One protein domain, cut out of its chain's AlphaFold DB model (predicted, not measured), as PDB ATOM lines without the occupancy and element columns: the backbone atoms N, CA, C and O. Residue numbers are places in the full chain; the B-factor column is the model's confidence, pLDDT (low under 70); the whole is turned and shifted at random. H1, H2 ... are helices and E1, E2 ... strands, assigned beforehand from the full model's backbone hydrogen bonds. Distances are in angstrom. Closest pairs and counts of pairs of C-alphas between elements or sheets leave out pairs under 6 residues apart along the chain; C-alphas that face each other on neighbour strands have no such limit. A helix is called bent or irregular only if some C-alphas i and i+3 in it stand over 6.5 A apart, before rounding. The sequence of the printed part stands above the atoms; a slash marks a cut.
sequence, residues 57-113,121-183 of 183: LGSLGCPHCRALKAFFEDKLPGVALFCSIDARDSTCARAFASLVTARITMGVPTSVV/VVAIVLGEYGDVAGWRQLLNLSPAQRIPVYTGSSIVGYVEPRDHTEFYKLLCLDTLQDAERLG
ATOM      1  N   LEU A  57     189.728 185.572 349.947       98.44
ATOM      2  CA  LEU A  57     189.957 185.609 351.389       98.44
ATOM      3  C   LEU A  57     190.793 186.853 351.712       98.44
ATOM      4  O   LEU A  57     191.950 186.963 351.290       98.44
ATOM      5  N   GLY A  58     190.212 187.804 352.442       97.94
ATOM      6  CA  GLY A  58     190.868 189.082 352.705       97.94
ATOM      7  C   GLY A  58     190.304 189.851 353.891       97.94
ATOM      8  O   GLY A  58     189.323 189.452 354.506       97.94
ATOM      9  N   SER A  59     190.943 190.975 354.208       97.44
ATOM     10  CA  SER A  59     190.469 191.940 355.210       97.44
ATOM     11  C   SER A  59     190.150 193.263 354.524       97.44
ATOM     12  O   SER A  59     190.926 193.726 353.684       97.44
ATOM     13  N   LEU A  60     189.049 193.916 354.905       94.25
ATOM     14  CA  LEU A  60     188.721 195.253 354.392       94.25
ATOM     15  C   LEU A  60     189.718 196.316 354.874       94.25
ATOM     16  O   LEU A  60     189.853 197.357 354.231       94.25
ATOM     17  N   GLY A  61     190.466 196.050 355.950       96.88
ATOM     18  CA  GLY A  61     191.571 196.898 356.398       96.88
ATOM     19  C   GLY A  61     192.780 196.870 355.456       96.88
ATOM     20  O   GLY A  61     193.520 197.850 355.380       96.88
ATOM     21  N   CYS A  62     192.951 195.804 354.668       97.88
ATOM     22  CA  CYS A  62     194.083 195.629 353.761       97.88
ATOM     23  C   CYS A  62     193.879 196.390 352.428       97.88
ATOM     24  O   CYS A  62     192.943 196.078 351.686       97.88
ATOM     25  N   PRO A  63     194.762 197.344 352.060       98.19
ATOM     26  CA  PRO A  63     194.658 198.076 350.793       98.19
ATOM     27  C   PRO A  63     194.680 197.174 349.554       98.19
ATOM     28  O   PRO A  63     193.841 197.347 348.674       98.19
ATOM     29  N   HIS A  64     195.558 196.169 349.527       98.25
ATOM     30  CA  HIS A  64     195.662 195.204 348.426       98.25
ATOM     31  C   HIS A  64     194.399 194.340 348.271       98.25
ATOM     32  O   HIS A  64     193.987 194.023 347.160       98.25
ATOM     33  N   CYS A  65     193.728 193.999 349.379       98.31
ATOM     34  CA  CYS A  65     192.443 193.294 349.335       98.31
ATOM     35  C   CYS A  65     191.348 194.156 348.700       98.31
ATOM     36  O   CYS A  65     190.587 193.668 347.868       98.31
ATOM     37  N   ARG A  66     191.277 195.441 349.076       97.94
ATOM     38  CA  ARG A  66     190.305 196.381 348.499       97.94
ATOM     39  C   ARG A  66     190.572 196.635 347.019       97.94
ATOM     40  O   ARG A  66     189.624 196.658 346.243       97.94
ATOM     41  N   ALA A  67     191.839 196.788 346.635       98.31
ATOM     42  CA  ALA A  67     192.238 196.952 345.241       98.31
ATOM     43  C   ALA A  67     191.827 195.736 344.398       98.31
ATOM     44  O   ALA A  67     191.194 195.901 343.357       98.31
ATOM     45  N   LEU A  68     192.081 194.518 344.890       98.25
ATOM     46  CA  LEU A  68     191.674 193.300 344.191       98.25
ATOM     47  C   LEU A  68     190.146 193.154 344.101       98.25
ATOM     48  O   LEU A  68     189.634 192.796 343.044       98.25
ATOM     49  N   LYS A  69     189.404 193.466 345.174       97.56
ATOM     50  CA  LYS A  69     187.931 193.479 345.151       97.56
ATOM     51  C   LYS A  69     187.406 194.441 344.080       97.56
ATOM     52  O   LYS A  69     186.628 194.025 343.228       97.56
ATOM     53  N   ALA A  70     187.895 195.682 344.077       98.00
ATOM     54  CA  ALA A  70     187.502 196.697 343.101       98.00
ATOM     55  C   ALA A  70     187.866 196.292 341.663       98.00
ATOM     56  O   ALA A  70     187.088 196.518 340.740       98.00
ATOM     57  N   PHE A  71     189.020 195.646 341.468       98.19
ATOM     58  CA  PHE A  71     189.412 195.100 340.172       98.19
ATOM     59  C   PHE A  71     188.380 194.096 339.642       98.19
ATOM     60  O   PHE A  71     187.991 194.191 338.480       98.19
ATOM     61  N   PHE A  72     187.910 193.156 340.468       97.75
ATOM     62  CA  PHE A  72     186.894 192.196 340.034       97.75
ATOM     63  C   PHE A  72     185.540 192.858 339.782       97.75
ATOM     64  O   PHE A  72     184.898 192.538 338.791       97.75
ATOM     65  N   GLU A  73     185.125 193.803 340.623       96.44
ATOM     66  CA  GLU A  73     183.871 194.539 340.422       96.44
ATOM     67  C   GLU A  73     183.852 195.315 339.097       96.44
ATOM     68  O   GLU A  73     182.834 195.323 338.411       96.44
ATOM     69  N   ASP A  74     184.979 195.921 338.716       97.44
ATOM     70  CA  ASP A  74     185.104 196.706 337.485       97.44
ATOM     71  C   ASP A  74     185.352 195.829 336.245       97.44
ATOM     72  O   ASP A  74     184.706 195.982 335.209       97.44
ATOM     73  N   LYS A  75     186.305 194.894 336.321       96.94
ATOM     74  CA  LYS A  75     186.799 194.165 335.142       96.94
ATOM     75  C   LYS A  75     186.127 192.819 334.906       96.94
ATOM     76  O   LYS A  75     186.133 192.340 333.771       96.94
ATOM     77  N   LEU A  76     185.604 192.186 335.954       95.75
ATOM     78  CA  LEU A  76     185.065 190.822 335.935       95.75
ATOM     79  C   LEU A  76     183.831 190.719 336.863       95.75
ATOM     80  O   LEU A  76     183.839 189.933 337.818       95.75
ATOM     81  N   PRO A  77     182.777 191.526 336.627       95.56
ATOM     82  CA  PRO A  77     181.658 191.656 337.554       95.56
ATOM     83  C   PRO A  77     180.933 190.324 337.768       95.56
ATOM     84  O   PRO A  77     180.682 189.577 336.822       95.56
ATOM     85  N   GLY A  78     180.591 190.032 339.025       94.19
ATOM     86  CA  GLY A  78     179.880 188.810 339.423       94.19
ATOM     87  C   GLY A  78     180.734 187.537 339.447       94.19
ATOM     88  O   GLY A  78     180.228 186.479 339.802       94.19
ATOM     89  N   VAL A  79     182.021 187.619 339.096       96.44
ATOM     90  CA  VAL A  79     182.920 186.454 339.053       96.44
ATOM     91  C   VAL A  79     183.549 186.167 340.412       96.44
ATOM     92  O   VAL A  79     183.854 185.016 340.717       96.44
ATOM     93  N   ALA A  80     183.774 187.201 341.223       97.31
ATOM     94  CA  ALA A  80     184.435 187.070 342.512       97.31
ATOM     95  C   ALA A  80     183.560 187.529 343.671       97.31
ATOM     96  O   ALA A  80     182.773 188.465 343.556       97.31
ATOM     97  N   LEU A  81     183.776 186.882 344.810       97.00
ATOM     98  CA  LEU A  81     183.111 187.150 346.073       97.00
ATOM     99  C   LEU A  81     184.165 187.423 347.136       97.00
ATOM    100  O   LEU A  81     185.145 186.685 347.267       97.00
ATOM    101  N   PHE A  82     183.967 188.492 347.899       97.38
ATOM    102  CA  PHE A  82     184.876 188.861 348.972       97.38
ATOM    103  C   PHE A  82     184.447 188.196 350.283       97.38
ATOM    104  O   PHE A  82     183.337 188.401 350.754       97.38
ATOM    105  N   CYS A  83     185.342 187.420 350.887       97.19
ATOM    106  CA  CYS A  83     185.106 186.687 352.125       97.19
ATOM    107  C   CYS A  83     185.989 187.296 353.221       97.19
ATOM    108  O   CYS A  83     187.206 187.075 353.257       97.19
ATOM    109  N   SER A  84     185.385 188.101 354.101       96.88
ATOM    110  CA  SER A  84     186.122 188.808 355.152       96.88
ATOM    111  C   SER A  84     186.644 187.850 356.223       96.88
ATOM    112  O   SER A  84     185.868 187.180 356.901       96.88
ATOM    113  N   ILE A  85     187.962 187.828 356.429       97.38
ATOM    114  CA  ILE A  85     188.605 187.018 357.477       97.38
ATOM    115  C   ILE A  85     188.570 187.687 358.860       97.38
ATOM    116  O   ILE A  85     188.969 187.073 359.846       97.38
ATOM    117  N   ASP A  86     188.094 188.933 358.945       96.00
ATOM    118  CA  ASP A  86     188.031 189.695 360.199       96.00
ATOM    119  C   ASP A  86     186.865 189.237 361.096       96.00
ATOM    120  O   ASP A  86     186.877 189.437 362.314       96.00
ATOM    121  N   ALA A  87     185.854 188.593 360.503       91.94
ATOM    122  CA  ALA A  87     184.728 188.023 361.224       91.94
ATOM    123  C   ALA A  87     185.166 186.750 361.960       91.94
ATOM    124  O   ALA A  87     185.334 185.684 361.355       91.94
ATOM    125  N   ARG A  88     185.337 186.863 363.283       85.69
ATOM    126  CA  ARG A  88     185.614 185.715 364.156       85.69
ATOM    127  C   ARG A  88     184.521 184.658 363.974       85.69
ATOM    128  O   ARG A  88     183.354 184.995 363.800       85.69
ATOM    129  N   ASP A  89     184.937 183.396 363.956       91.50
ATOM    130  CA  ASP A  89     184.088 182.211 363.758       91.50
ATOM    131  C   ASP A  89     183.458 182.045 362.360       91.50
ATOM    132  O   ASP A  89     182.725 181.082 362.129       91.50
ATOM    133  N   SER A  90     183.805 182.901 361.390       95.81
ATOM    134  CA  SER A  90     183.409 182.701 359.989       95.81
ATOM    135  C   SER A  90     184.122 181.507 359.340       95.81
ATOM    136  O   SER A  90     185.246 181.125 359.693       95.81
ATOM    137  N   THR A  91     183.488 180.918 358.329       97.19
ATOM    138  CA  THR A  91     184.127 179.972 357.408       97.19
ATOM    139  C   THR A  91     185.260 180.647 356.634       97.19
ATOM    140  O   THR A  91     186.277 179.994 356.419       97.19
ATOM    141  N   CYS A  92     185.170 181.952 356.330       97.31
ATOM    142  CA  CYS A  92     186.262 182.737 355.734       97.31
ATOM    143  C   CYS A  92     187.547 182.666 356.576       97.31
ATOM    144  O   CYS A  92     188.613 182.299 356.076       97.31
ATOM    145  N   ALA A  93     187.443 182.974 357.874       97.44
ATOM    146  CA  ALA A  93     188.577 182.945 358.794       97.44
ATOM    147  C   ALA A  93     189.146 181.526 358.955       97.44
ATOM    148  O   ALA A  93     190.365 181.341 358.942       97.44
ATOM    149  N   ARG A  94     188.281 180.503 359.048       97.94
ATOM    150  CA  ARG A  94     188.704 179.093 359.140       97.94
ATOM    151  C   ARG A  94     189.397 178.598 357.869       97.94
ATOM    152  O   ARG A  94     190.432 177.938 357.964       97.94
ATOM    153  N   ALA A  95     188.865 178.934 356.696       97.94
ATOM    154  CA  ALA A  95     189.456 178.611 355.402       97.94
ATOM    155  C   ALA A  95     190.853 179.231 355.266       97.94
ATOM    156  O   ALA A  95     191.817 178.529 354.959       97.94
ATOM    157  N   PHE A  96     190.994 180.520 355.591       98.12
ATOM    158  CA  PHE A  96     192.292 181.192 355.569       98.12
ATOM    159  C   PHE A  96     193.288 180.571 356.562       98.12
ATOM    160  O   PHE A  96     194.420 180.261 356.190       98.12
ATOM    161  N   ALA A  97     192.864 180.299 357.800       97.81
ATOM    162  CA  ALA A  97     193.705 179.645 358.806       97.81
ATOM    163  C   ALA A  97     194.185 178.248 358.368       97.81
ATOM    164  O   ALA A  97     195.327 177.867 358.651       97.81
ATOM    165  N   SER A  98     193.342 177.495 357.652       97.50
ATOM    166  CA  SER A  98     193.709 176.204 357.062       97.50
ATOM    167  C   SER A  98     194.829 176.355 356.029       97.50
ATOM    168  O   SER A  98     195.833 175.644 356.111       97.50
ATOM    169  N   LEU A  99     194.726 177.336 355.124       98.12
ATOM    170  CA  LEU A  99     195.768 177.622 354.130       98.12
ATOM    171  C   LEU A  99     197.090 178.070 354.774       98.12
ATOM    172  O   LEU A  99     198.159 177.656 354.322       98.12
ATOM    173  N   VAL A 100     197.032 178.872 355.842       97.69
ATOM    174  CA  VAL A 100     198.221 179.308 356.599       97.69
ATOM    175  C   VAL A 100     198.889 178.129 357.304       97.69
ATOM    176  O   VAL A 100     200.104 177.956 357.217       97.69
ATOM    177  N   THR A 101     198.103 177.270 357.954       97.12
ATOM    178  CA  THR A 101     198.615 176.073 358.642       97.12
ATOM    179  C   THR A 101     199.257 175.098 357.655       97.12
ATOM    180  O   THR A 101     200.303 174.517 357.942       97.12
ATOM    181  N   ALA A 102     198.682 174.976 356.457       95.12
ATOM    182  CA  ALA A 102     199.241 174.206 355.351       95.12
ATOM    183  C   ALA A 102     200.441 174.889 354.659       95.12
ATOM    184  O   ALA A 102     201.006 174.315 353.730       95.12
ATOM    185  N   ARG A 103     200.847 176.093 355.097       97.25
ATOM    186  CA  ARG A 103     201.925 176.908 354.506       97.25
ATOM    187  C   ARG A 103     201.723 177.223 353.019       97.25
ATOM    188  O   ARG A 103     202.691 177.389 352.284       97.25
ATOM    189  N   ILE A 104     200.468 177.306 352.580       97.31
ATOM    190  CA  ILE A 104     200.105 177.672 351.204       97.31
ATOM    191  C   ILE A 104     200.160 179.191 351.034       97.31
ATOM    192  O   ILE A 104     200.603 179.688 350.005       97.31
ATOM    193  N   THR A 105     199.725 179.928 352.057       97.19
ATOM    194  CA  THR A 105     199.761 181.392 352.097       97.19
ATOM    195  C   THR A 105     200.273 181.880 353.448       97.19
ATOM    196  O   THR A 105     200.182 181.174 354.451       97.19
ATOM    197  N   MET A 106     200.801 183.101 353.476       94.25
ATOM    198  CA  MET A 106     201.183 183.812 354.703       94.25
ATOM    199  C   MET A 106     200.489 185.177 354.825       94.25
ATOM    200  O   MET A 106     200.784 185.928 355.750       94.25
ATOM    201  N   GLY A 107     199.595 185.528 353.895       96.12
ATOM    202  CA  GLY A 107     199.026 186.869 353.837       96.12
ATOM    203  C   GLY A 107     197.784 186.985 352.964       96.12
ATOM    204  O   GLY A 107     197.349 186.034 352.316       96.12
ATOM    205  N   VAL A 108     197.205 188.180 352.976       98.06
ATOM    206  CA  VAL A 108     196.013 188.530 352.202       98.06
ATOM    207  C   VAL A 108     196.342 189.582 351.130       98.06
ATOM    208  O   VAL A 108     197.243 190.394 351.350       98.06
ATOM    209  N   PRO A 109     195.611 189.615 350.001       98.50
ATOM    210  CA  PRO A 109     194.532 188.689 349.647       98.50
ATOM    211  C   PRO A 109     195.055 187.301 349.246       98.50
ATOM    212  O   PRO A 109     196.162 187.156 348.734       98.50
ATOM    213  N   THR A 110     194.246 186.273 349.491       98.69
ATOM    214  CA  THR A 110     194.431 184.933 348.919       98.69
ATOM    215  C   THR A 110     193.154 184.560 348.184       98.69
ATOM    216  O   THR A 110     192.083 184.529 348.786       98.69
ATOM    217  N   SER A 111     193.257 184.291 346.890       98.69
ATOM    218  CA  SER A 111     192.106 183.995 346.040       98.69
ATOM    219  C   SER A 111     192.048 182.514 345.702       98.69
ATOM    220  O   SER A 111     193.067 181.914 345.362       98.69
ATOM    221  N   VAL A 112     190.857 181.931 345.759       98.62
ATOM    222  CA  VAL A 112     190.602 180.524 345.433       98.62
ATOM    223  C   VAL A 112     189.693 180.466 344.214       98.62
ATOM    224  O   VAL A 112     188.598 181.020 344.239       98.62
ATOM    225  N   VAL A 113     190.139 179.797 343.151       98.50
ATOM    226  CA  VAL A 113     189.328 179.559 341.950       98.50
ATOM    227  C   VAL A 113     188.548 178.264 342.135       98.50
ATOM    228  O   VAL A 113     189.139 177.189 342.276       98.50
ATOM    229  N   VAL A 121     188.564 172.759 343.793       98.44
ATOM    230  CA  VAL A 121     189.440 173.931 343.709       98.44
ATOM    231  C   VAL A 121     190.367 173.735 342.516       98.44
ATOM    232  O   VAL A 121     190.939 172.661 342.341       98.44
ATOM    233  N   VAL A 122     190.508 174.767 341.694       98.44
ATOM    234  CA  VAL A 122     191.259 174.690 340.436       98.44
ATOM    235  C   VAL A 122     192.577 175.438 340.489       98.44
ATOM    236  O   VAL A 122     193.555 174.971 339.916       98.44
ATOM    237  N   ALA A 123     192.630 176.555 341.202       98.69
ATOM    238  CA  ALA A 123     193.858 177.306 341.415       98.69
ATOM    239  C   ALA A 123     193.768 178.109 342.714       98.69
ATOM    240  O   ALA A 123     192.674 178.425 343.190       98.69
ATOM    241  N   ILE A 124     194.928 178.465 343.258       98.69
ATOM    242  CA  ILE A 124     195.060 179.430 344.350       98.69
ATOM    243  C   ILE A 124     195.981 180.548 343.866       98.69
ATOM    244  O   ILE A 124     197.027 180.264 343.291       98.69
ATOM    245  N   VAL A 125     195.609 181.806 344.088       98.69
ATOM    246  CA  VAL A 125     196.409 182.983 343.715       98.69
ATOM    247  C   VAL A 125     196.730 183.786 344.969       98.69
ATOM    248  O   VAL A 125     195.833 184.154 345.728       98.69
ATOM    249  N   LEU A 126     198.014 184.039 345.191       98.56
ATOM    250  CA  LEU A 126     198.539 184.778 346.330       98.56
ATOM    251  C   LEU A 126     198.762 186.244 345.949       98.56
ATOM    252  O   LEU A 126     199.410 186.540 344.944       98.56
ATOM    253  N   GLY A 127     198.277 187.154 346.792       98.00
ATOM    254  CA  GLY A 127     198.451 188.592 346.614       98.00
ATOM    255  C   GLY A 127     197.482 189.225 345.614       98.00
ATOM    256  O   GLY A 127     196.533 188.608 345.129       98.00
ATOM    257  N   GLU A 128     197.700 190.514 345.362       97.62
ATOM    258  CA  GLU A 128     196.936 191.295 344.389       97.62
ATOM    259  C   GLU A 128     197.389 190.947 342.965       97.62
ATOM    260  O   GLU A 128     198.567 191.078 342.633       97.62
ATOM    261  N   TYR A 129     196.452 190.513 342.118       97.38
ATOM    262  CA  TYR A 129     196.713 190.197 340.714       97.38
ATOM    263  C   TYR A 129     195.735 190.950 339.808       97.38
ATOM    264  O   TYR A 129     194.547 190.642 339.788       97.38
ATOM    265  N   GLY A 130     196.233 191.954 339.084       97.19
ATOM    266  CA  GLY A 130     195.424 192.893 338.293       97.19
ATOM    267  C   GLY A 130     195.356 192.610 336.787       97.19
ATOM    268  O   GLY A 130     195.098 193.534 336.019       97.19
ATOM    269  N   ASP A 131     195.625 191.381 336.339       97.69
ATOM    270  CA  ASP A 131     195.601 191.017 334.912       97.69
ATOM    271  C   ASP A 131     194.295 190.298 334.529       97.69
ATOM    272  O   ASP A 131     194.042 189.159 334.923       97.69
ATOM    273  N   VAL A 132     193.470 190.955 333.708       96.38
ATOM    274  CA  VAL A 132     192.191 190.413 333.214       96.38
ATOM    275  C   VAL A 132     192.390 189.165 332.353       96.38
ATOM    276  O   VAL A 132     191.627 188.205 332.478       96.38
ATOM    277  N   ALA A 133     193.392 189.166 331.470       96.06
ATOM    278  CA  ALA A 133     193.674 188.024 330.606       96.06
ATOM    279  C   ALA A 133     194.168 186.841 331.444       96.06
ATOM    280  O   ALA A 133     193.685 185.722 331.268       96.06
ATOM    281  N   GLY A 134     195.039 187.117 332.417       96.31
ATOM    282  CA  GLY A 134     195.494 186.142 333.402       96.31
ATOM    283  C   GLY A 134     194.340 185.492 334.169       96.31
ATOM    284  O   GLY A 134     194.231 184.267 334.207       96.31
ATOM    285  N   TRP A 135     193.417 186.284 334.721       97.56
ATOM    286  CA  TRP A 135     192.242 185.747 335.417       97.56
ATOM    287  C   TRP A 135     191.330 184.916 334.516       97.56
ATOM    288  O   TRP A 135     190.872 183.851 334.930       97.56
ATOM    289  N   ARG A 136     191.095 185.346 333.271       96.50
ATOM    290  CA  ARG A 136     190.313 184.560 332.303       96.50
ATOM    291  C   ARG A 136     190.966 183.216 332.002       96.50
ATOM    292  O   ARG A 136     190.255 182.220 331.915       96.50
ATOM    293  N   GLN A 137     192.292 183.163 331.880       96.06
ATOM    294  CA  GLN A 137     193.010 181.898 331.717       96.06
ATOM    295  C   GLN A 137     192.827 180.996 332.941       96.06
ATOM    296  O   GLN A 137     192.453 179.836 332.784       96.06
ATOM    297  N   LEU A 138     193.001 181.534 334.154       96.88
ATOM    298  CA  LEU A 138     192.821 180.785 335.403       96.88
ATOM    299  C   LEU A 138     191.401 180.219 335.555       96.88
ATOM    300  O   LEU A 138     191.231 179.069 335.959       96.88
ATOM    301  N   LEU A 139     190.381 180.997 335.190       96.94
ATOM    302  CA  LEU A 139     188.975 180.580 335.227       96.94
ATOM    303  C   LEU A 139     188.644 179.479 334.211       96.94
ATOM    304  O   LEU A 139     187.688 178.735 334.418       96.94
ATOM    305  N   ASN A 140     189.432 179.355 333.141       96.25
ATOM    306  CA  ASN A 140     189.280 178.321 332.114       96.25
ATOM    307  C   ASN A 140     190.127 177.067 332.369       96.25
ATOM    308  O   ASN A 140     190.099 176.135 331.564       96.25
ATOM    309  N   LEU A 141     190.878 177.008 333.472       96.25
ATOM    310  CA  LEU A 141     191.642 175.814 333.811       96.25
ATOM    311  C   LEU A 141     190.720 174.634 334.147       96.25
ATOM    312  O   LEU A 141     189.765 174.731 334.930       96.25
ATOM    313  N   SER A 142     191.073 173.467 333.615       96.50
ATOM    314  CA  SER A 142     190.459 172.207 334.021       96.50
ATOM    315  C   SER A 142     190.912 171.821 335.434       96.50
ATOM    316  O   SER A 142     192.089 171.991 335.768       96.50
ATOM    317  N   PRO A 143     190.026 171.263 336.277       96.56
ATOM    318  CA  PRO A 143     190.415 170.752 337.587       96.56
ATOM    319  C   PRO A 143     191.486 169.660 337.459       96.56
ATOM    320  O   PRO A 143     191.301 168.683 336.734       96.56
ATOM    321  N   ALA A 144     192.581 169.775 338.208       96.25
ATOM    322  CA  ALA A 144     193.717 168.851 338.159       96.25
ATOM    323  C   ALA A 144     193.966 168.191 339.520       96.25
ATOM    324  O   ALA A 144     193.562 168.725 340.547       96.25
ATOM    325  N   GLN A 145     194.609 167.018 339.558       97.19
ATOM    326  CA  GLN A 145     194.916 166.312 340.818       97.19
ATOM    327  C   GLN A 145     195.746 167.175 341.782       97.19
ATOM    328  O   GLN A 145     195.509 167.167 342.988       97.19
ATOM    329  N   ARG A 146     196.686 167.947 341.234       97.88
ATOM    330  CA  ARG A 146     197.495 168.927 341.955       97.88
ATOM    331  C   ARG A 146     196.994 170.319 341.599       97.88
ATOM    332  O   ARG A 146     196.898 170.652 340.422       97.88
ATOM    333  N   ILE A 147     196.688 171.115 342.611       98.50
ATOM    334  CA  ILE A 147     196.156 172.467 342.468       98.50
ATOM    335  C   ILE A 147     197.342 173.428 342.363       98.50
ATOM    336  O   ILE A 147     198.101 173.532 343.329       98.50
ATOM    337  N   PRO A 148     197.545 174.120 341.233       98.56
ATOM    338  CA  PRO A 148     198.605 175.110 341.112       98.56
ATOM    339  C   PRO A 148     198.368 176.314 342.036       98.56
ATOM    340  O   PRO A 148     197.245 176.812 342.170       98.56
ATOM    341  N   VAL A 149     199.452 176.790 342.649       98.62
ATOM    342  CA  VAL A 149     199.499 178.020 343.448       98.62
ATOM    343  C   VAL A 149     200.284 179.064 342.670       98.62
ATOM    344  O   VAL A 149     201.422 178.806 342.279       98.62
ATOM    345  N   TYR A 150     199.689 180.231 342.463       98.50
ATOM    346  CA  TYR A 150     200.254 181.328 341.688       98.50
ATOM    347  C   TYR A 150     200.614 182.519 342.571       98.50
ATOM    348  O   TYR A 150     199.900 182.827 343.523       98.50
ATOM    349  N   THR A 151     201.658 183.243 342.177       97.38
ATOM    350  CA  THR A 151     201.899 184.635 342.576       97.38
ATOM    351  C   THR A 151     202.001 185.450 341.292       97.38
ATOM    352  O   THR A 151     202.955 185.298 340.526       97.38
ATOM    353  N   GLY A 152     200.988 186.271 341.014       94.50
ATOM    354  CA  GLY A 152     200.823 186.870 339.690       94.50
ATOM    355  C   GLY A 152     200.596 185.803 338.610       94.50
ATOM    356  O   GLY A 152     199.765 184.913 338.779       94.50
ATOM    357  N   SER A 153     201.361 185.862 337.518       94.88
ATOM    358  CA  SER A 153     201.307 184.896 336.409       94.88
ATOM    359  C   SER A 153     202.180 183.648 336.614       94.88
ATOM    360  O   SER A 153     202.196 182.763 335.760       94.88
ATOM    361  N   SER A 154     202.931 183.570 337.715       97.44
ATOM    362  CA  SER A 154     203.938 182.526 337.936       97.44
ATOM    363  C   SER A 154     203.452 181.474 338.924       97.44
ATOM    364  O   SER A 154     202.987 181.815 340.012       97.44
ATOM    365  N   ILE A 155     203.614 180.194 338.584       98.12
ATOM    366  CA  ILE A 155     203.375 179.086 339.519       98.12
ATOM    367  C   ILE A 155     204.518 179.044 340.535       98.12
ATOM    368  O   ILE A 155     205.681 178.919 340.162       98.12
ATOM    369  N   VAL A 156     204.178 179.104 341.819       97.81
ATOM    370  CA  VAL A 156     205.127 179.036 342.943       97.81
ATOM    371  C   VAL A 156     205.060 177.710 343.699       97.81
ATOM    372  O   VAL A 156     205.915 177.421 344.532       97.81
ATOM    373  N   GLY A 157     204.057 176.878 343.412       97.75
ATOM    374  CA  GLY A 157     203.911 175.574 344.043       97.75
ATOM    375  C   GLY A 157     202.637 174.851 343.640       97.75
ATOM    376  O   GLY A 157     201.893 175.288 342.762       97.75
ATOM    377  N   TYR A 158     202.391 173.728 344.309       98.31
ATOM    378  CA  TYR A 158     201.193 172.922 344.123       98.31
ATOM    379  C   TYR A 158     200.664 172.434 345.465       98.31
ATOM    380  O   TYR A 158     201.442 172.063 346.345       98.31
ATOM    381  N   VAL A 159     199.343 172.362 345.580       97.31
ATOM    382  CA  VAL A 159     198.642 171.723 346.694       97.31
ATOM    383  C   VAL A 159     198.086 170.397 346.216       97.31
ATOM    384  O   VAL A 159     197.463 170.318 345.160       97.31
ATOM    385  N   GLU A 160     198.282 169.352 347.006       97.38
ATOM    386  CA  GLU A 160     197.640 168.061 346.789       97.38
ATOM    387  C   GLU A 160     196.784 167.730 348.014       97.38
ATOM    388  O   GLU A 160     197.290 167.206 349.012       97.38
ATOM    389  N   PRO A 161     195.492 168.110 347.996       95.31
ATOM    390  CA  PRO A 161     194.577 167.771 349.069       95.31
ATOM    391  C   PRO A 161     194.448 166.255 349.193       95.31
ATOM    392  O   PRO A 161     194.333 165.551 348.191       95.31
ATOM    393  N   ARG A 162     194.395 165.761 350.433       95.31
ATOM    394  CA  ARG A 162     194.075 164.350 350.700       95.31
ATOM    395  C   ARG A 162     192.666 163.999 350.221       95.31
ATOM    396  O   ARG A 162     192.450 162.905 349.715       95.31
ATOM    397  N   ASP A 163     191.742 164.945 350.371       97.31
ATOM    398  CA  ASP A 163     190.367 164.859 349.895       97.31
ATOM    399  C   ASP A 163     189.997 166.172 349.190       97.31
ATOM    400  O   ASP A 163     189.928 167.239 349.806       97.31
ATOM    401  N   HIS A 164     189.785 166.096 347.875       97.00
ATOM    402  CA  HIS A 164     189.396 167.249 347.056       97.00
ATOM    403  C   HIS A 164     188.000 167.771 347.401       97.00
ATOM    404  O   HIS A 164     187.759 168.969 347.273       97.00
ATOM    405  N   THR A 165     187.104 166.897 347.857       97.25
ATOM    406  CA  THR A 165     185.722 167.242 348.198       97.25
ATOM    407  C   THR A 165     185.677 168.053 349.481       97.25
ATOM    408  O   THR A 165     185.040 169.102 349.510       97.25
ATOM    409  N   GLU A 166     186.376 167.614 350.533       97.44
ATOM    410  CA  GLU A 166     186.456 168.389 351.779       97.44
ATOM    411  C   GLU A 166     187.186 169.716 351.572       97.44
ATOM    412  O   GLU A 166     186.758 170.747 352.094       97.44
ATOM    413  N   PHE A 167     188.248 169.715 350.763       97.94
ATOM    414  CA  PHE A 167     188.991 170.931 350.450       97.94
ATOM    415  C   PHE A 167     188.134 171.947 349.686       97.94
ATOM    416  O   PHE A 167     188.114 173.124 350.043       97.94
ATOM    417  N   TYR A 168     187.363 171.495 348.689       98.38
ATOM    418  CA  TYR A 168     186.372 172.329 348.005       98.38
ATOM    419  C   TYR A 168     185.281 172.809 348.957       98.38
ATOM    420  O   TYR A 168     184.947 173.991 348.964       98.38
ATOM    421  N   LYS A 169     184.735 171.914 349.785       97.94
ATOM    422  CA  LYS A 169     183.684 172.274 350.732       97.94
ATOM    423  C   LYS A 169     184.137 173.420 351.635       97.94
ATOM    424  O   LYS A 169     183.437 174.421 351.718       97.94
ATOM    425  N   LEU A 170     185.325 173.314 352.230       97.94
ATOM    426  CA  LEU A 170     185.864 174.350 353.107       97.94
ATOM    427  C   LEU A 170     186.176 175.653 352.360       97.94
ATOM    428  O   LEU A 170     185.806 176.715 352.843       97.94
ATOM    429  N   LEU A 171     186.893 175.592 351.233       98.12
ATOM    430  CA  LEU A 171     187.424 176.797 350.581       98.12
ATOM    431  C   LEU A 171     186.445 177.490 349.632       98.12
ATOM    432  O   LEU A 171     186.634 178.675 349.353       98.12
ATOM    433  N   CYS A 172     185.433 176.777 349.139       97.75
ATOM    434  CA  CYS A 172     184.515 177.265 348.112       97.75
ATOM    435  C   CYS A 172     183.053 177.262 348.558       97.75
ATOM    436  O   CYS A 172     182.370 178.257 348.341       97.75
ATOM    437  N   LEU A 173     182.543 176.161 349.123       96.81
ATOM    438  CA  LEU A 173     181.108 176.036 349.414       96.81
ATOM    439  C   LEU A 173     180.719 176.720 350.730       96.81
ATOM    440  O   LEU A 173     179.812 177.545 350.761       96.81
ATOM    441  N   ASP A 174     181.412 176.383 351.814       96.06
ATOM    442  CA  ASP A 174     181.123 176.910 353.146       96.06
ATOM    443  C   ASP A 174     181.525 178.398 353.239       96.06
ATOM    444  O   ASP A 174     180.877 179.182 353.932       96.06
ATOM    445  N   THR A 175     182.576 178.812 352.524       96.12
ATOM    446  CA  THR A 175     183.006 180.221 352.404       96.12
ATOM    447  C   THR A 175     182.045 181.065 351.582       96.12
ATOM    448  O   THR A 175     181.836 182.220 351.934       96.12
ATOM    449  N   LEU A 176     181.433 180.512 350.529       93.56
ATOM    450  CA  LEU A 176     180.452 181.216 349.699       93.56
ATOM    451  C   LEU A 176     179.283 181.743 350.541       93.56
ATOM    452  O   LEU A 176     178.942 182.916 350.441       93.56
ATOM    453  N   GLN A 177     178.739 180.909 351.430       91.56
ATOM    454  CA  GLN A 177     177.624 181.297 352.301       91.56
ATOM    455  C   GLN A 177     177.971 182.481 353.215       91.56
ATOM    456  O   GLN A 177     177.153 183.377 353.415       91.56
ATOM    457  N   ASP A 178     179.184 182.505 353.773       91.88
ATOM    458  CA  ASP A 178     179.623 183.632 354.598       91.88
ATOM    459  C   ASP A 178     180.008 184.851 353.762       91.88
ATOM    460  O   ASP A 178     179.762 185.969 354.205       91.88
ATOM    461  N   ALA A 179     180.562 184.671 352.561       91.62
ATOM    462  CA  ALA A 179     180.858 185.773 351.652       91.62
ATOM    463  C   ALA A 179     179.577 186.516 351.242       91.62
ATOM    464  O   ALA A 179     179.551 187.739 351.280       91.62
ATOM    465  N   GLU A 180     178.493 185.796 350.942       90.50
ATOM    466  CA  GLU A 180     177.182 186.392 350.635       90.50
ATOM    467  C   GLU A 180     176.549 187.107 351.838       90.50
ATOM    468  O   GLU A 180     175.775 188.047 351.675       90.50
ATOM    469  N   ARG A 181     176.858 186.660 353.060       88.12
ATOM    470  CA  ARG A 181     176.302 187.220 354.300       88.12
ATOM    471  C   ARG A 181     177.094 188.417 354.832       88.12
ATOM    472  O   ARG A 181     176.522 189.257 355.526       88.12
ATOM    473  N   LEU A 182     178.408 188.432 354.618       80.06
ATOM    474  CA  LEU A 182     179.352 189.369 355.238       80.06
ATOM    475  C   LEU A 182     179.961 190.383 354.261       80.06
ATOM    476  O   LEU A 182     180.526 191.374 354.729       80.06
ATOM    477  N   GLY A 183     179.941 190.091 352.958       64.81
ATOM    478  CA  GLY A 183     180.499 190.926 351.888       64.81
ATOM    479  C   GLY A 183     179.511 191.942 351.340       64.81
ATOM    480  O   GLY A 183     180.010 192.972 350.831       64.81
TER     481      GLY A 183
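This is residues 57 to 113 and 121 to 183 of the 183 residues of an uncharacterized protein of Hyperthermus butylicus (strain DSM 5456 / JCM 9403 / PLM1-5) (UniProt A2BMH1). A strongly twisted sheet of four strands has its E2 edge near the middle of a rounded, mixed helix-and-strand body. Long, bent H4 runs nearly straight from over E3 to E1, which lies between H4b and H1. The 120 printed residues hold four named helices and five named strands, H1 E1 H2 E2 E3 H3 E4 E5 H4; the mixed sheet's order is E2 E3 E4 E5. The whole is compact: radius of gyration of the C-alphas 13.2 A, spans 34, 32 and 23 A.

After Leu 57 find H1, residues 63 to 75, then E1, residues 80 to 84; their closest C-alphas, Phe 72 and Ala 80, are 6.2 A apart. H2, residues 91 to 101, follows. E2, residues 110 to 113, is antiparallel to E3, residues 121 to 126, with N 111 and O 125 at 2.8 A. E3, H3 (residues 132 to 139) and E4 (residues 147 to 151) form a left-handed strand-helix-strand unit, parallel neighbours with a helix between; N 126 and O 150 are 2.8 A apart. E4 and E5, residues 154 to 159, are a hairpin, with N 149 and O 157 at 2.9 A. H4, residues 164 to 182, one helix by its hydrogen bonds, is bent: C-alphas 171 and 174 are 6.8 A apart. H4a, residues 164 to 171, is only just over E3, with 3 C-alphas on it. H2 touches H4b, residues 174 to 182, closest C-alphas Thr 91 and Thr 175, 5.1 A. Each O i to N i+4 pair is within hydrogen-bond range in H1, H2, H3 and H4a, and 4 of 5 in H4b.

H1 starts at C-alpha 63 (194.658, 198.076, 350.793) and spans 17.9 A; H4b ends at C-alpha 182 (179.352, 189.369, 355.238).

Residues 114 to 120 are cut out, C-alphas 113 and 121 being 5.9 A apart. Residue 183 has pLDDT under 70.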